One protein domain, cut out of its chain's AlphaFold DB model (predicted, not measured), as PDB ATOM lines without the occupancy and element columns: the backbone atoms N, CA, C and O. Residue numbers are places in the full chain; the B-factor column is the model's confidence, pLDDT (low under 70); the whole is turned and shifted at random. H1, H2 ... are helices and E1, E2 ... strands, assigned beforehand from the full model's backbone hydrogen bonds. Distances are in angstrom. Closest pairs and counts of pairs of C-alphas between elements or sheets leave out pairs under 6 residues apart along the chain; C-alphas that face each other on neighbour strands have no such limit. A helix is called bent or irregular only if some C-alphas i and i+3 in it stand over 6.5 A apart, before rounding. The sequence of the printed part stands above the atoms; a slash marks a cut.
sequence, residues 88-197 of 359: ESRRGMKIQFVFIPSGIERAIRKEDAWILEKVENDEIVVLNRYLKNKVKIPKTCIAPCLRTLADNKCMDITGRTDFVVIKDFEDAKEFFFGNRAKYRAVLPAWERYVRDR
ATOM      1  N   GLU A  88     134.501 150.533 154.510       93.50
ATOM      2  CA  GLU A  88     134.317 149.372 155.387       93.50
ATOM      3  C   GLU A  88     133.028 149.487 156.205       93.50
ATOM      4  O   GLU A  88     132.387 150.541 156.236       93.50
ATOM      5  N   SER A  89     132.663 148.411 156.914       89.56
ATOM      6  CA  SER A  89     131.559 148.423 157.881       89.56
ATOM      7  C   SER A  89     131.916 149.304 159.078       89.56
ATOM      8  O   SER A  89     132.408 148.834 160.103       89.56
ATOM      9  N   ARG A  90     131.701 150.610 158.926       85.94
ATOM     10  CA  ARG A  90     131.994 151.659 159.903       85.94
ATOM     11  C   ARG A  90     130.817 152.622 160.002       85.94
ATOM     12  O   ARG A  90     129.877 152.583 159.214       85.94
ATOM     13  N   ARG A  91     130.863 153.499 161.013       84.81
ATOM     14  CA  ARG A  91     129.822 154.518 161.267       84.81
ATOM     15  C   ARG A  91     128.411 153.922 161.415       84.81
ATOM     16  O   ARG A  91     127.429 154.573 161.097       84.81
ATOM     17  N   GLY A  92     128.320 152.682 161.901       82.38
ATOM     18  CA  GLY A  92     127.053 151.976 162.099       82.38
ATOM     19  C   GLY A  92     126.430 151.383 160.830       82.38
ATOM     20  O   GLY A  92     125.391 150.732 160.942       82.38
ATOM     21  N   MET A  93     127.058 151.546 159.658       89.88
ATOM     22  CA  MET A  93     126.617 150.929 158.406       89.88
ATOM     23  C   MET A  93     127.304 149.578 158.184       89.88
ATOM     24  O   MET A  93     128.510 149.438 158.392       89.88
ATOM     25  N   LYS A  94     126.538 148.578 157.736       89.00
ATOM     26  CA  LYS A  94     127.073 147.298 157.255       89.00
ATOM     27  C   LYS A  94     127.164 147.351 155.737       89.00
ATOM     28  O   LYS A  94     126.135 147.429 155.070       89.00
ATOM     29  N   ILE A  95     128.378 147.290 155.197       88.31
ATOM     30  CA  ILE A  95     128.608 147.487 153.757       88.31
ATOM     31  C   ILE A  95     127.892 146.447 152.894       88.31
ATOM     32  O   ILE A  95     127.433 146.761 151.803       88.31
ATOM     33  N   GLN A  96     127.725 145.227 153.411       85.75
ATOM     34  CA  GLN A  96     127.053 144.137 152.703       85.75
ATOM     35  C   GLN A  96     125.591 144.461 152.355       85.75
ATOM     36  O   GLN A  96     125.032 143.834 151.470       85.75
ATOM     37  N   PHE A  97     124.973 145.428 153.040       87.06
ATOM     38  CA  PHE A  97     123.569 145.798 152.837       87.06
ATOM     39  C   PHE A  97     123.368 147.018 151.943       87.06
ATOM     40  O   PHE A  97     122.231 147.373 151.663       87.06
ATOM     41  N   VAL A  98     124.447 147.685 151.531       91.94
ATOM     42  CA  VAL A  98     124.385 148.906 150.712       91.94
ATOM     43  C   VAL A  98     125.030 148.735 149.345       91.94
ATOM     44  O   VAL A  98     124.860 149.605 148.497       91.94
ATOM     45  N   PHE A  99     125.762 147.646 149.116       94.38
ATOM     46  CA  PHE A  99     126.360 147.363 147.819       94.38
ATOM     47  C   PHE A  99     125.368 146.761 146.828       94.38
ATOM     48  O   PHE A  99     124.491 145.977 147.184       94.38
ATOM     49  N   ILE A 100     125.583 147.103 145.564       96.56
ATOM     50  CA  ILE A 100     124.841 146.641 144.399       96.56
ATOM     51  C   ILE A 100     125.892 146.224 143.361       96.56
ATOM     52  O   ILE A 100     126.412 147.083 142.641       96.56
ATOM     53  N   PRO A 101     126.270 144.935 143.295       95.62
ATOM     54  CA  PRO A 101     127.105 144.423 142.221       95.62
ATOM     55  C   PRO A 101     126.471 144.686 140.853       95.62
ATOM     56  O   PRO A 101     125.250 144.627 140.696       95.62
ATOM     57  N   SER A 102     127.312 144.957 139.860       94.12
ATOM     58  CA  SER A 102     126.887 145.288 138.492       94.12
ATOM     59  C   SER A 102     126.269 144.117 137.713       94.12
ATOM     60  O   SER A 102     125.680 144.346 136.661       94.12
ATOM     61  N   GLY A 103     126.335 142.894 138.247       91.00
ATOM     62  CA  GLY A 103     125.726 141.704 137.659       91.00
ATOM     63  C   GLY A 103     125.717 140.509 138.615       91.00
ATOM     64  O   GLY A 103     126.257 140.567 139.728       91.00
ATOM     65  N   ILE A 104     125.074 139.415 138.194       90.12
ATOM     66  CA  ILE A 104     124.915 138.196 139.006       90.12
ATOM     67  C   ILE A 104     126.252 137.489 139.242       90.12
ATOM     68  O   ILE A 104     126.491 136.967 140.328       90.12
ATOM     69  N   GLU A 105     127.138 137.533 138.253       89.31
ATOM     70  CA  GLU A 105     128.489 136.981 138.280       89.31
ATOM     71  C   GLU A 105     129.383 137.664 139.322       89.31
ATOM     72  O   GLU A 105     130.283 137.037 139.872       89.31
ATOM     73  N   ARG A 106     129.091 138.926 139.661       89.06
ATOM     74  CA  ARG A 106     129.810 139.682 140.698       89.06
ATOM     75  C   ARG A 106     129.191 139.549 142.088       89.06
ATOM     76  O   ARG A 106     129.839 139.873 143.083       89.06
ATOM     77  N   ALA A 107     127.957 139.058 142.183       90.25
ATOM     78  CA  ALA A 107     127.270 138.814 143.447       90.25
ATOM     79  C   ALA A 107     127.720 137.477 144.064       90.25
ATOM     80  O   ALA A 107     126.960 136.518 144.162       90.25
ATOM     81  N   ILE A 108     128.980 137.383 144.474       85.62
ATOM     82  CA  ILE A 108     129.565 136.112 144.927       85.62
ATOM     83  C   ILE A 108     129.059 135.725 146.327       85.62
ATOM     84  O   ILE A 108     128.871 134.544 146.620       85.62
ATOM     85  N   ARG A 109     128.821 136.694 147.222       85.44
ATOM     86  CA  ARG A 109     128.493 136.395 148.624       85.44
ATOM     87  C   ARG A 109     127.001 136.240 148.839       85.44
ATOM     88  O   ARG A 109     126.211 136.888 148.166       85.44
ATOM     89  N   LYS A 110     126.603 135.444 149.837       86.25
ATOM     90  CA  LYS A 110     125.190 135.242 150.206       86.25
ATOM     91  C   LYS A 110     124.485 136.560 150.555       86.25
ATOM     92  O   LYS A 110     123.295 136.705 150.302       86.25
ATOM     93  N   GLU A 111     125.211 137.520 151.114       88.12
ATOM     94  CA  GLU A 111     124.665 138.821 151.501       88.12
ATOM     95  C   GLU A 111     124.422 139.762 150.311       88.12
ATOM     96  O   GLU A 111     123.667 140.720 150.460       88.12
ATOM     97  N   ASP A 112     125.013 139.493 149.138       90.19
ATOM     98  CA  ASP A 112     124.840 140.305 147.928       90.19
ATOM     99  C   ASP A 112     123.445 140.025 147.314       90.19
ATOM    100  O   ASP A 112     123.288 139.287 146.341       90.19
ATOM    101  N   ALA A 113     122.396 140.545 147.957       92.44
ATOM    102  CA  ALA A 113     120.999 140.282 147.601       92.44
ATOM    103  C   ALA A 113     120.512 141.091 146.390       92.44
ATOM    104  O   ALA A 113     119.671 140.608 145.629       92.44
ATOM    105  N   TRP A 114     121.033 142.304 146.224       95.38
ATOM    106  CA  TRP A 114     120.654 143.240 145.170       95.38
ATOM    107  C   TRP A 114     121.689 143.224 144.063       95.38
ATOM    108  O   TRP A 114     122.869 143.357 144.356       95.38
ATOM    109  N   ILE A 115     121.257 143.105 142.814       96.56
ATOM    110  CA  ILE A 115     122.117 143.211 141.632       96.56
ATOM    111  C   ILE A 115     121.576 144.283 140.695       96.56
ATOM    112  O   ILE A 115     120.366 144.502 140.630       96.56
ATOM    113  N   LEU A 116     122.464 144.960 139.978       96.88
ATOM    114  CA  LEU A 116     122.072 145.900 138.938       96.88
ATOM    115  C   LEU A 116     121.347 145.150 137.813       96.88
ATOM    116  O   LEU A 116     121.855 144.160 137.295       96.88
ATOM    117  N   GLU A 117     120.166 145.631 137.433       95.75
ATOM    118  CA  GLU A 117     119.427 145.111 136.279       95.75
ATOM    119  C   GLU A 117     119.525 146.065 135.088       95.75
ATOM    120  O   GLU A 117     119.760 145.636 133.959       95.75
ATOM    121  N   LYS A 118     119.352 147.371 135.327       95.12
ATOM    122  CA  LYS A 118     119.381 148.383 134.269       95.12
ATOM    123  C   LYS A 118     119.809 149.744 134.807       95.12
ATOM    124  O   LYS A 118     119.469 150.118 135.928       95.12
ATOM    125  N   VAL A 119     120.515 150.504 133.975       94.56
ATOM    126  CA  VAL A 119     120.799 151.926 134.200       94.56
ATOM    127  C   VAL A 119     119.860 152.751 133.323       94.56
ATOM    128  O   VAL A 119     119.809 152.545 132.110       94.56
ATOM    129  N   GLU A 120     119.117 153.673 133.928       94.94
ATOM    130  CA  GLU A 120     118.248 154.633 133.236       94.94
ATOM    131  C   GLU A 120     118.838 156.051 133.353       94.94
ATOM    132  O   GLU A 120     119.972 156.211 133.816       94.94
ATOM    133  N   ASN A 121     118.134 157.089 132.886       91.69
ATOM    134  CA  ASN A 121     118.690 158.449 132.844       91.69
ATOM    135  C   ASN A 121     119.007 158.989 134.248       91.69
ATOM    136  O   ASN A 121     120.162 159.332 134.509       91.69
ATOM    137  N   ASP A 122     118.039 158.948 135.168       95.69
ATOM    138  CA  ASP A 122     118.160 159.542 136.512       95.69
ATOM    139  C   ASP A 122     118.160 158.514 137.652       95.69
ATOM    140  O   ASP A 122     118.390 158.852 138.814       95.69
ATOM    141  N   GLU A 123     117.966 157.239 137.328       97.12
ATOM    142  CA  GLU A 123     117.867 156.148 138.294       97.12
ATOM    143  C   GLU A 123     118.536 154.866 137.792       97.12
ATOM    144  O   GLU A 123     118.893 154.728 136.617       97.12
ATOM    145  N   ILE A 124     118.736 153.926 138.710       96.94
ATOM    146  CA  ILE A 124     119.072 152.540 138.404       96.94
ATOM    147  C   ILE A 124     117.935 151.634 138.866       96.94
ATOM    148  O   ILE A 124     117.287 151.894 139.881       96.94
ATOM    149  N   VAL A 125     117.730 150.545 138.136       97.12
ATOM    150  CA  VAL A 125     116.829 149.464 138.526       97.12
ATOM    151  C   VAL A 125     117.680 148.331 139.076       97.12
ATOM    152  O   VAL A 125     118.589 147.843 138.396       97.12
ATOM    153  N   VAL A 126     117.390 147.919 140.308       97.25
ATOM    154  CA  VAL A 126     118.058 146.793 140.964       97.25
ATOM    155  C   VAL A 126     117.083 145.649 141.189       97.25
ATOM    156  O   VAL A 126     115.926 145.863 141.550       97.25
ATOM    157  N   LEU A 127     117.559 144.427 140.990       96.69
ATOM    158  CA  LEU A 127     116.808 143.194 141.176       96.69
ATOM    159  C   LEU A 127     117.277 142.504 142.453       96.69
ATOM    160  O   LEU A 127     118.469 142.252 142.642       96.69
ATOM    161  N   ASN A 128     116.333 142.123 143.304       95.38
ATOM    162  CA  ASN A 128     116.608 141.184 144.374       95.38
ATOM    163  C   ASN A 128     116.731 139.782 143.782       95.38
ATOM    164  O   ASN A 128     115.749 139.200 143.314       95.38
ATOM    165  N   ARG A 129     117.922 139.190 143.817       93.75
ATOM    166  CA  ARG A 129     118.138 137.881 143.187       93.75
ATOM    167  C   ARG A 129     117.404 136.729 143.884       93.75
ATOM    168  O   ARG A 129     117.230 135.684 143.257       93.75
ATOM    169  N   TYR A 130     116.973 136.914 145.133       92.44
ATOM    170  CA  TYR A 130     116.248 135.916 145.923       92.44
ATOM    171  C   TYR A 130     114.734 136.095 145.817       92.44
ATOM    172  O   TYR A 130     114.034 135.160 145.447       92.44
ATOM    173  N   LEU A 131     114.242 137.301 146.107       92.44
ATOM    174  CA  LEU A 131     112.809 137.614 146.147       92.44
ATOM    175  C   LEU A 131     112.231 137.978 144.775       92.44
ATOM    176  O   LEU A 131     111.017 138.058 144.624       92.44
ATOM    177  N   LYS A 132     113.095 138.212 143.781       92.88
ATOM    178  CA  LYS A 132     112.746 138.605 142.407       92.88
ATOM    179  C   LYS A 132     111.980 139.929 142.286       92.88
ATOM    180  O   LYS A 132     111.537 140.266 141.192       92.88
ATOM    181  N   ASN A 133     111.861 140.704 143.367       94.06
ATOM    182  CA  ASN A 133     111.321 142.058 143.322       94.06
ATOM    183  C   ASN A 133     112.377 143.064 142.846       94.06
ATOM    184  O   ASN A 133     113.584 142.823 142.946       94.06
ATOM    185  N   LYS A 134     111.902 144.196 142.328       96.19
ATOM    186  CA  LYS A 134     112.729 145.258 141.758       96.19
ATOM    187  C   LYS A 134     112.551 146.538 142.547       96.19
ATOM    188  O   LYS A 134     111.451 146.820 143.004       96.19
ATOM    189  N   VAL A 135     113.622 147.309 142.655       96.50
ATOM    190  CA  VAL A 135     113.623 148.611 143.320       96.50
ATOM    191  C   VAL A 135     114.289 149.630 142.409       96.50
ATOM    192  O   VAL A 135     115.307 149.339 141.776       96.50
ATOM    193  N   LYS A 136     113.710 150.828 142.348       97.25
ATOM    194  CA  LYS A 136     114.284 151.976 141.653       97.25
ATOM    195  C   LYS A 136     115.058 152.835 142.642       97.25
ATOM    196  O   LYS A 136     114.575 153.137 143.732       97.25
ATOM    197  N   ILE A 137     116.286 153.199 142.282       97.62
ATOM    198  CA  ILE A 137     117.157 154.013 143.132       97.62
ATOM    199  C   ILE A 137     117.649 155.217 142.328       97.62
ATOM    200  O   ILE A 137     118.360 155.024 141.336       97.62
ATOM    201  N   PRO A 138     117.342 156.456 142.753       98.00
ATOM    202  CA  PRO A 138     117.869 157.651 142.108       98.00
ATOM    203  C   PRO A 138     119.401 157.656 142.100       98.00
ATOM    204  O   PRO A 138     120.038 157.342 143.111       98.00
ATOM    205  N   LYS A 139     120.016 158.092 140.995       96.50
ATOM    206  CA  LYS A 139     121.483 158.192 140.871       96.50
ATOM    207  C   LYS A 139     122.103 159.102 141.930       96.50
ATOM    208  O   LYS A 139     123.233 158.887 142.353       96.50
ATOM    209  N   THR A 140     121.349 160.082 142.422       96.88
ATOM    210  CA  THR A 140     121.756 160.969 143.522       96.88
ATOM    211  C   THR A 140     121.919 160.253 144.865       96.88
ATOM    212  O   THR A 140     122.546 160.809 145.773       96.88
ATOM    213  N   CYS A 141     121.340 159.058 145.010       97.50
ATOM    214  CA  CYS A 141     121.354 158.259 146.233       97.50
ATOM    215  C   CYS A 141     122.404 157.145 146.222       97.50
ATOM    216  O   CYS A 141     122.542 156.443 147.225       97.50
ATOM    217  N   ILE A 142     123.168 157.013 145.139       97.25
ATOM    218  CA  ILE A 142     124.239 156.028 144.984       97.25
ATOM    219  C   ILE A 142     125.573 156.711 144.672       97.25
ATOM    220  O   ILE A 142     125.624 157.856 144.225       97.25
ATOM    221  N   ALA A 143     126.663 155.989 144.903       97.19
ATOM    222  CA  ALA A 143     127.983 156.314 144.381       97.19
ATOM    223  C   ALA A 143     128.544 155.113 143.605       97.19
ATOM    224  O   ALA A 143     128.261 153.970 143.979       97.19
ATOM    225  N   PRO A 144     129.339 155.344 142.546       97.06
ATOM    226  CA  PRO A 144     130.075 154.274 141.890       97.06
ATOM    227  C   PRO A 144     131.155 153.724 142.830       97.06
ATOM    228  O   PRO A 144     131.776 154.456 143.609       97.06
ATOM    229  N   CYS A 145     131.375 152.416 142.779       96.38
ATOM    230  CA  CYS A 145     132.343 151.738 143.630       96.38
ATOM    231  C   CYS A 145     132.860 150.439 143.006       96.38
ATOM    232  O   CYS A 145     132.341 149.964 141.998       96.38
ATOM    233  N   LEU A 146     133.846 149.823 143.651       95.00
ATOM    234  CA  LEU A 146     134.093 148.392 143.521       95.00
ATOM    235  C   LEU A 146     133.632 147.660 144.779       95.00
ATOM    236  O   LEU A 146     134.046 147.984 145.894       95.00
ATOM    237  N   ARG A 147     132.829 146.611 144.595       92.38
ATOM    238  CA  ARG A 147     132.466 145.674 145.665       92.38
ATOM    239  C   ARG A 147     133.624 144.744 146.034       92.38
ATOM    240  O   ARG A 147     133.745 144.327 147.192       92.38
ATOM    241  N   THR A 148     134.428 144.377 145.039       91.06
ATOM    242  CA  THR A 148     135.583 143.481 145.142       91.06
ATOM    243  C   THR A 148     136.656 143.891 144.137       91.06
ATOM    244  O   THR A 148     136.343 144.385 143.053       91.06
ATOM    245  N   LEU A 149     137.921 143.682 144.509       93.25
ATOM    246  CA  LEU A 149     139.074 143.860 143.621       93.25
ATOM    247  C   LEU A 149     139.334 142.613 142.769       93.25
ATOM    248  O   LEU A 149     140.010 142.723 141.751       93.25
ATOM    249  N   ALA A 150     138.786 141.462 143.168       92.62
ATOM    250  CA  ALA A 150     138.955 140.203 142.456       92.62
ATOM    251  C   ALA A 150     138.244 140.212 141.092       92.62
ATOM    252  O   ALA A 150     137.190 140.834 140.949       92.62
ATOM    253  N   ASP A 151     138.829 139.509 140.122       93.31
ATOM    254  CA  ASP A 151     138.276 139.237 138.787       93.31
ATOM    255  C   ASP A 151     138.011 140.479 137.915       93.31
ATOM    256  O   ASP A 151     137.360 140.406 136.869       93.31
ATOM    257  N   ASN A 152     138.560 141.640 138.287       95.06
ATOM    258  CA  ASN A 152     138.536 142.821 137.428       95.06
ATOM    259  C   ASN A 152     139.669 142.714 136.398       95.06
ATOM    260  O   ASN A 152     140.831 142.972 136.694       95.06
ATOM    261  N   LYS A 153     139.327 142.323 135.167       96.44
ATOM    262  CA  LYS A 153     140.313 142.007 134.119       96.44
ATOM    263  C   LYS A 153     140.993 143.215 133.471       96.44
ATOM    264  O   LYS A 153     142.009 143.053 132.801       96.44
ATOM    265  N   CYS A 154     140.430 144.408 133.625       97.81
ATOM    266  CA  CYS A 154     140.916 145.644 133.005       97.81
ATOM    267  C   CYS A 154     141.401 146.608 134.088       97.81
ATOM    268  O   CYS A 154     140.747 146.729 135.122       97.81
ATOM    269  N   MET A 155     142.507 147.309 133.838       97.50
ATOM    270  CA  MET A 155     143.022 148.321 134.770       97.50
ATOM    271  C   MET A 155     142.189 149.610 134.728       97.50
ATOM    272  O   MET A 155     142.012 150.237 135.764       97.50
ATOM    273  N   ASP A 156     141.636 149.986 133.566       98.50
ATOM    274  CA  ASP A 156     140.619 151.039 133.473       98.50
ATOM    275  C   ASP A 156     139.228 150.429 133.677       98.50
ATOM    276  O   ASP A 156     138.725 149.657 132.851       98.50
ATOM    277  N   ILE A 157     138.616 150.793 134.800       97.44
ATOM    278  CA  ILE A 157     137.285 150.354 135.228       97.44
ATOM    279  C   ILE A 157     136.236 151.459 135.068       97.44
ATOM    280  O   ILE A 157     135.122 151.333 135.578       97.44
ATOM    281  N   THR A 158     136.554 152.532 134.338       96.75
ATOM    282  CA  THR A 158     135.609 153.610 134.024       96.75
ATOM    283  C   THR A 158     134.332 153.038 133.408       96.75
ATOM    284  O   THR A 158     134.359 152.371 132.372       96.75
ATOM    285  N   GLY A 159     133.193 153.301 134.051       91.25
ATOM    286  CA  GLY A 159     131.883 152.809 133.612       91.25
ATOM    287  C   GLY A 159     131.648 151.307 133.825       91.25
ATOM    288  O   GLY A 159     130.584 150.813 133.467       91.25
ATOM    289  N   ARG A 160     132.602 150.580 134.420       91.94
ATOM    290  CA  ARG A 160     132.506 149.155 134.788       91.94
ATOM    291  C   ARG A 160     132.549 149.003 136.306       91.94
ATOM    292  O   ARG A 160     133.414 148.331 136.862       91.94
ATOM    293  N   THR A 161     131.638 149.700 136.972       93.94
ATOM    294  CA  THR A 161     131.618 149.841 138.428       93.94
ATOM    295  C   THR A 161     130.392 149.168 139.020       93.94
ATOM    296  O   THR A 161     129.331 149.117 138.403       93.94
ATOM    297  N   ASP A 162     130.521 148.726 140.262       95.81
ATOM    298  CA  ASP A 162     129.384 148.427 141.122       95.81
ATOM    299  C   ASP A 162     128.829 149.737 141.708       95.81
ATOM    300  O   ASP A 162     129.404 150.816 141.526       95.81
ATOM    301  N   PHE A 163     127.737 149.660 142.463       97.12
ATOM    302  CA  PHE A 163     127.179 150.818 143.160       97.12
ATOM    303  C   PHE A 163     127.085 150.595 144.662       97.12
ATOM    304  O   PHE A 163     126.985 149.469 145.149       97.12
ATOM    305  N   VAL A 164     127.099 151.697 145.402       96.81
ATOM    306  CA  VAL A 164     126.834 151.715 146.835       96.81
ATOM    307  C   VAL A 164     125.776 152.760 147.153       96.81
ATOM    308  O   VAL A 164     125.881 153.906 146.722       96.81
ATOM    309  N   VAL A 165     124.749 152.376 147.907       96.69
ATOM    310  CA  VAL A 165     123.718 153.295 148.400       96.69
ATOM    311  C   VAL A 165     124.314 154.187 149.484       96.69
ATOM    312  O   VAL A 165     124.882 153.706 150.466       96.69
ATOM    313  N   ILE A 166     124.171 155.500 149.309       96.31
ATOM    314  CA  ILE A 166     124.707 156.527 150.210       96.31
ATOM    315  C   ILE A 166     123.635 157.446 150.803       96.31
ATOM    316  O   ILE A 166     123.900 158.066 151.826       96.31
ATOM    317  N   LYS A 167     122.428 157.511 150.223       95.44
ATOM    318  CA  LYS A 167     121.293 158.289 150.755       95.44
ATOM    319  C   LYS A 167     120.026 157.448 150.865       95.44
ATOM    320  O   LYS A 167     119.918 156.388 150.256       95.44
ATOM    321  N   ASP A 168     119.063 157.957 151.632       94.25
ATOM    322  CA  ASP A 168     117.699 157.416 151.670       94.25
ATOM    323  C   ASP A 168     116.971 157.738 150.352       94.25
ATOM    324  O   ASP A 168     117.357 158.653 149.620       94.25
ATOM    325  N   PHE A 169     115.929 156.972 150.050       94.50
ATOM    326  CA  PHE A 169     115.092 157.132 148.861       94.50
ATOM    327  C   PHE A 169     113.696 156.543 149.117       94.50
ATOM    328  O   PHE A 169     113.468 155.867 150.127       94.50
ATOM    329  N   GLU A 170     112.743 156.831 148.232       89.62
ATOM    330  CA  GLU A 170     111.324 156.489 148.412       89.62
ATOM    331  C   GLU A 170     111.121 154.987 148.697       89.62
ATOM    332  O   GLU A 170     110.629 154.604 149.769       89.62
ATOM    333  N   ASP A 171     111.673 154.139 147.828       87.94
ATOM    334  CA  ASP A 171     111.555 152.678 147.893       87.94
ATOM    335  C   ASP A 171     112.568 151.994 148.826       87.94
ATOM    336  O   ASP A 171     112.683 150.766 148.865       87.94
ATOM    337  N   ALA A 172     113.293 152.749 149.661       90.94
ATOM    338  CA  ALA A 172     114.357 152.168 150.483       90.94
ATOM    339  C   ALA A 172     113.850 151.185 151.558       90.94
ATOM    340  O   ALA A 172     114.640 150.414 152.102       90.94
ATOM    341  N   LYS A 173     112.540 151.169 151.861       88.62
ATOM    342  CA  LYS A 173     111.905 150.137 152.714       88.62
ATOM    343  C   LYS A 173     112.000 148.739 152.111       88.62
ATOM    344  O   LYS A 173     112.071 147.775 152.862       88.62
ATOM    345  N   GLU A 174     111.972 148.639 150.787       90.69
ATOM    346  CA  GLU A 174     112.066 147.358 150.093       90.69
ATOM    347  C   GLU A 174     113.523 146.938 149.953       90.69
ATOM    348  O   GLU A 174     113.823 145.752 150.040       90.69
ATOM    349  N   PHE A 175     114.425 147.913 149.806       92.19
ATOM    350  CA  PHE A 175     115.863 147.692 149.696       92.19
ATOM    351  C   PHE A 175     116.515 147.236 151.010       92.19
ATOM    352  O   PHE A 175     117.257 146.250 151.040       92.19
ATOM    353  N   PHE A 176     116.260 147.952 152.111       88.50
ATOM    354  CA  PHE A 176     116.881 147.674 153.404       88.50
ATOM    355  C   PHE A 176     116.094 146.631 154.195       88.50
ATOM    356  O   PHE A 176     115.070 146.939 154.805       88.50
ATOM    357  N   PHE A 177     116.629 145.411 154.282       81.50
ATOM    358  CA  PHE A 177     116.060 144.384 155.154       81.50
ATOM    359  C   PHE A 177     116.194 144.765 156.638       81.50
ATOM    360  O   PHE A 177     117.268 145.143 157.121       81.50
ATOM    361  N   GLY A 178     115.110 144.592 157.396       78.44
ATOM    362  CA  GLY A 178     115.090 144.771 158.847       78.44
ATOM    363  C   GLY A 178     114.773 146.201 159.298       78.44
ATOM    364  O   GLY A 178     113.880 146.856 158.769       78.44
ATOM    365  N   ASN A 179     115.453 146.677 160.348       78.38
ATOM    366  CA  ASN A 179     115.095 147.931 161.019       78.38
ATOM    367  C   ASN A 179     115.545 149.172 160.218       78.38
ATOM    368  O   ASN A 179     116.649 149.688 160.417       78.38
ATOM    369  N   ARG A 180     114.658 149.681 159.348       81.25
ATOM    370  CA  ARG A 180     114.874 150.893 158.531       81.25
ATOM    371  C   ARG A 180     115.256 152.122 159.362       81.25
ATOM    372  O   ARG A 180     116.106 152.897 158.926       81.25
ATOM    373  N   ALA A 181     114.681 152.298 160.553       86.25
ATOM    374  CA  ALA A 181     114.967 153.459 161.399       86.25
ATOM    375  C   ALA A 181     116.447 153.511 161.809       86.25
ATOM    376  O   ALA A 181     117.064 154.576 161.772       86.25
ATOM    377  N   LYS A 182     117.047 152.349 162.102       85.94
ATOM    378  CA  LYS A 182     118.476 152.244 162.423       85.94
ATOM    379  C   LYS A 182     119.365 152.673 161.253       85.94
ATOM    380  O   LYS A 182     120.321 153.410 161.469       85.94
ATOM    381  N   TYR A 183     119.058 152.237 160.028       84.19
ATOM    382  CA  TYR A 183     119.837 152.623 158.844       84.19
ATOM    383  C   TYR A 183     119.686 154.107 158.533       84.19
ATOM    384  O   TYR A 183     120.679 154.802 158.333       84.19
ATOM    385  N   ARG A 184     118.452 154.620 158.580       89.19
ATOM    386  CA  ARG A 184     118.171 156.032 158.317       89.19
ATOM    387  C   ARG A 184     118.925 156.963 159.268       89.19
ATOM    388  O   ARG A 184     119.429 157.989 158.824       89.19
ATOM    389  N   ALA A 185     119.073 156.572 160.533       92.00
ATOM    390  CA  ALA A 185     119.837 157.335 161.519       92.00
ATOM    391  C   ALA A 185     121.337 157.450 161.184       92.00
ATOM    392  O   ALA A 185     121.963 158.449 161.533       92.00
ATOM    393  N   VAL A 186     121.927 156.457 160.504       93.56
ATOM    394  CA  VAL A 186     123.367 156.440 160.186       93.56
ATOM    395  C   VAL A 186     123.697 156.919 158.768       93.56
ATOM    396  O   VAL A 186     124.850 157.270 158.508       93.56
ATOM    397  N   LEU A 187     122.711 156.979 157.864       92.19
ATOM    398  CA  LEU A 187     122.903 157.358 156.457       92.19
ATOM    399  C   LEU A 187     123.639 158.696 156.255       92.19
ATOM    400  O   LEU A 187     124.568 158.710 155.455       92.19
ATOM    401  N   PRO A 188     123.352 159.791 156.990       94.62
ATOM    402  CA  PRO A 188     124.086 161.047 156.798       94.62
ATOM    403  C   PRO A 188     125.588 160.940 157.110       94.62
ATOM    404  O   PRO A 188     126.429 161.521 156.423       94.62
ATOM    405  N   ALA A 189     125.953 160.181 158.149       95.75
ATOM    406  CA  ALA A 189     127.355 159.947 158.494       95.75
ATOM    407  C   ALA A 189     128.033 158.993 157.498       95.75
ATOM    408  O   ALA A 189     129.215 159.162 157.194       95.75
ATOM    409  N   TRP A 190     127.282 158.011 156.994       95.69
ATOM    410  CA  TRP A 190     127.711 157.090 155.947       95.69
ATOM    411  C   TRP A 190     127.966 157.808 154.620       95.69
ATOM    412  O   TRP A 190     129.025 157.613 154.030       95.69
ATOM    413  N   GLU A 191     127.064 158.695 154.196       96.62
ATOM    414  CA  GLU A 191     127.219 159.482 152.974       96.62
ATOM    415  C   GLU A 191     128.546 160.240 152.980       96.62
ATOM    416  O   GLU A 191     129.352 160.090 152.061       96.62
ATOM    417  N   ARG A 192     128.801 161.009 154.046       96.62
ATOM    418  CA  ARG A 192     130.059 161.747 154.205       96.62
ATOM    419  C   ARG A 192     131.259 160.801 154.201       96.62
ATOM    420  O   ARG A 192     132.227 161.041 153.496       96.62
ATOM    421  N   TYR A 193     131.173 159.686 154.929       96.81
ATOM    422  CA  TYR A 193     132.247 158.693 154.986       96.81
ATOM    423  C   TYR A 193     132.623 158.123 153.608       96.81
ATOM    424  O   TYR A 193     133.819 157.961 153.350       96.81
ATOM    425  N   VAL A 194     131.636 157.833 152.750       97.06
ATOM    426  CA  VAL A 194     131.860 157.339 151.381       97.06
ATOM    427  C   VAL A 194     132.385 158.448 150.479       97.06
ATOM    428  O   VAL A 194     133.364 158.223 149.774       97.06
ATOM    429  N   ARG A 195     131.789 159.647 150.516       96.31
ATOM    430  CA  ARG A 195     132.230 160.788 149.693       96.31
ATOM    431  C   ARG A 195     133.663 161.216 149.994       96.31
ATOM    432  O   ARG A 195     134.388 161.550 149.072       96.31
ATOM    433  N   ASP A 196     134.099 161.110 151.244       95.38
ATOM    434  CA  ASP A 196     135.489 161.376 151.635       95.38
ATOM    435  C   ASP A 196     136.473 160.284 151.150       95.38
ATOM    436  O   ASP A 196     137.671 160.371 151.418       95.38
ATOM    437  N   ARG A 197     135.979 159.211 150.514       96.50
ATOM    438  CA  ARG A 197     136.725 158.012 150.076       96.50
ATOM    439  C   ARG A 197     136.467 157.667 148.612       96.50
ATOM    440  O   ARG A 197     136.551 156.499 148.233       96.50
TER     441      ARG A 197
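This is residues 88 to 197 of the 359 residues of an uncharacterized protein of Thermococcus sp (UniProt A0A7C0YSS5). A small hairpin of two strands, E4 and E5, lies in the middle, with a twisted sheet of E1, E2 and E3 at one side of it and a kinked helix, H2, near it at another. The short helix H1 is on the three-strand sheet, and the long stretches 88 to 113 and 146 to 161 have no named element. The 110 printed residues run E1 E2 E3 E4 E5 H1 H2, and both sheets, E1 - E2 - E3 and E4 - E5, are antiparallel. The class is mixed, with under half of the residues in named elements; the whole is compact, with a radius of gyration of the C-alphas of 13.3 A and spans of 39 by 32 by 30 A.

Residues 99 to 100 pair antiparallel with residues 163 to 164 of E5, residues 162 to 165. E1, residues 114 to 119, E2, 123 to 128, and E3, 134 to 138, form a meander, each strand the antiparallel neighbour of the one before; N 115 and O 127 are 2.9 A apart, as are N 126 and O 135, within hydrogen-bond range. E4, residues 142 to 145, and E5 form a hairpin, with N 143 and O 164 at 2.9 A. H1, residues 172 to 175, has a height over the sheet of 8.6 A; its closest C-alphas to E3 are Phe 175 and Val 135, 6.8 A. H2, residues 180 to 195, is near E4 and E5, with 5 and 6 pairs of C-alphas within 10 A. In H2, 9 of 12 O i to N i+4 pairs are within range; H1 is too short for one.

E1 begins at C-alpha 114, (120.654, 143.240, 145.170). E2 measures 16.2 A. H2, 21.8 A, ends at C-alpha 195, (132.230, 160.788, 149.693); it is irregular, with C-alphas 185 and 188 7.4 A apart, and has a kink of 48 degrees near residue 188.

The two farthest C-alphas, Cys 154 and Ala 181, are 39.3 A apart. The link E4 to E5 is long. The printed part has no cut, and no printed residue is under 70 in pLDDT.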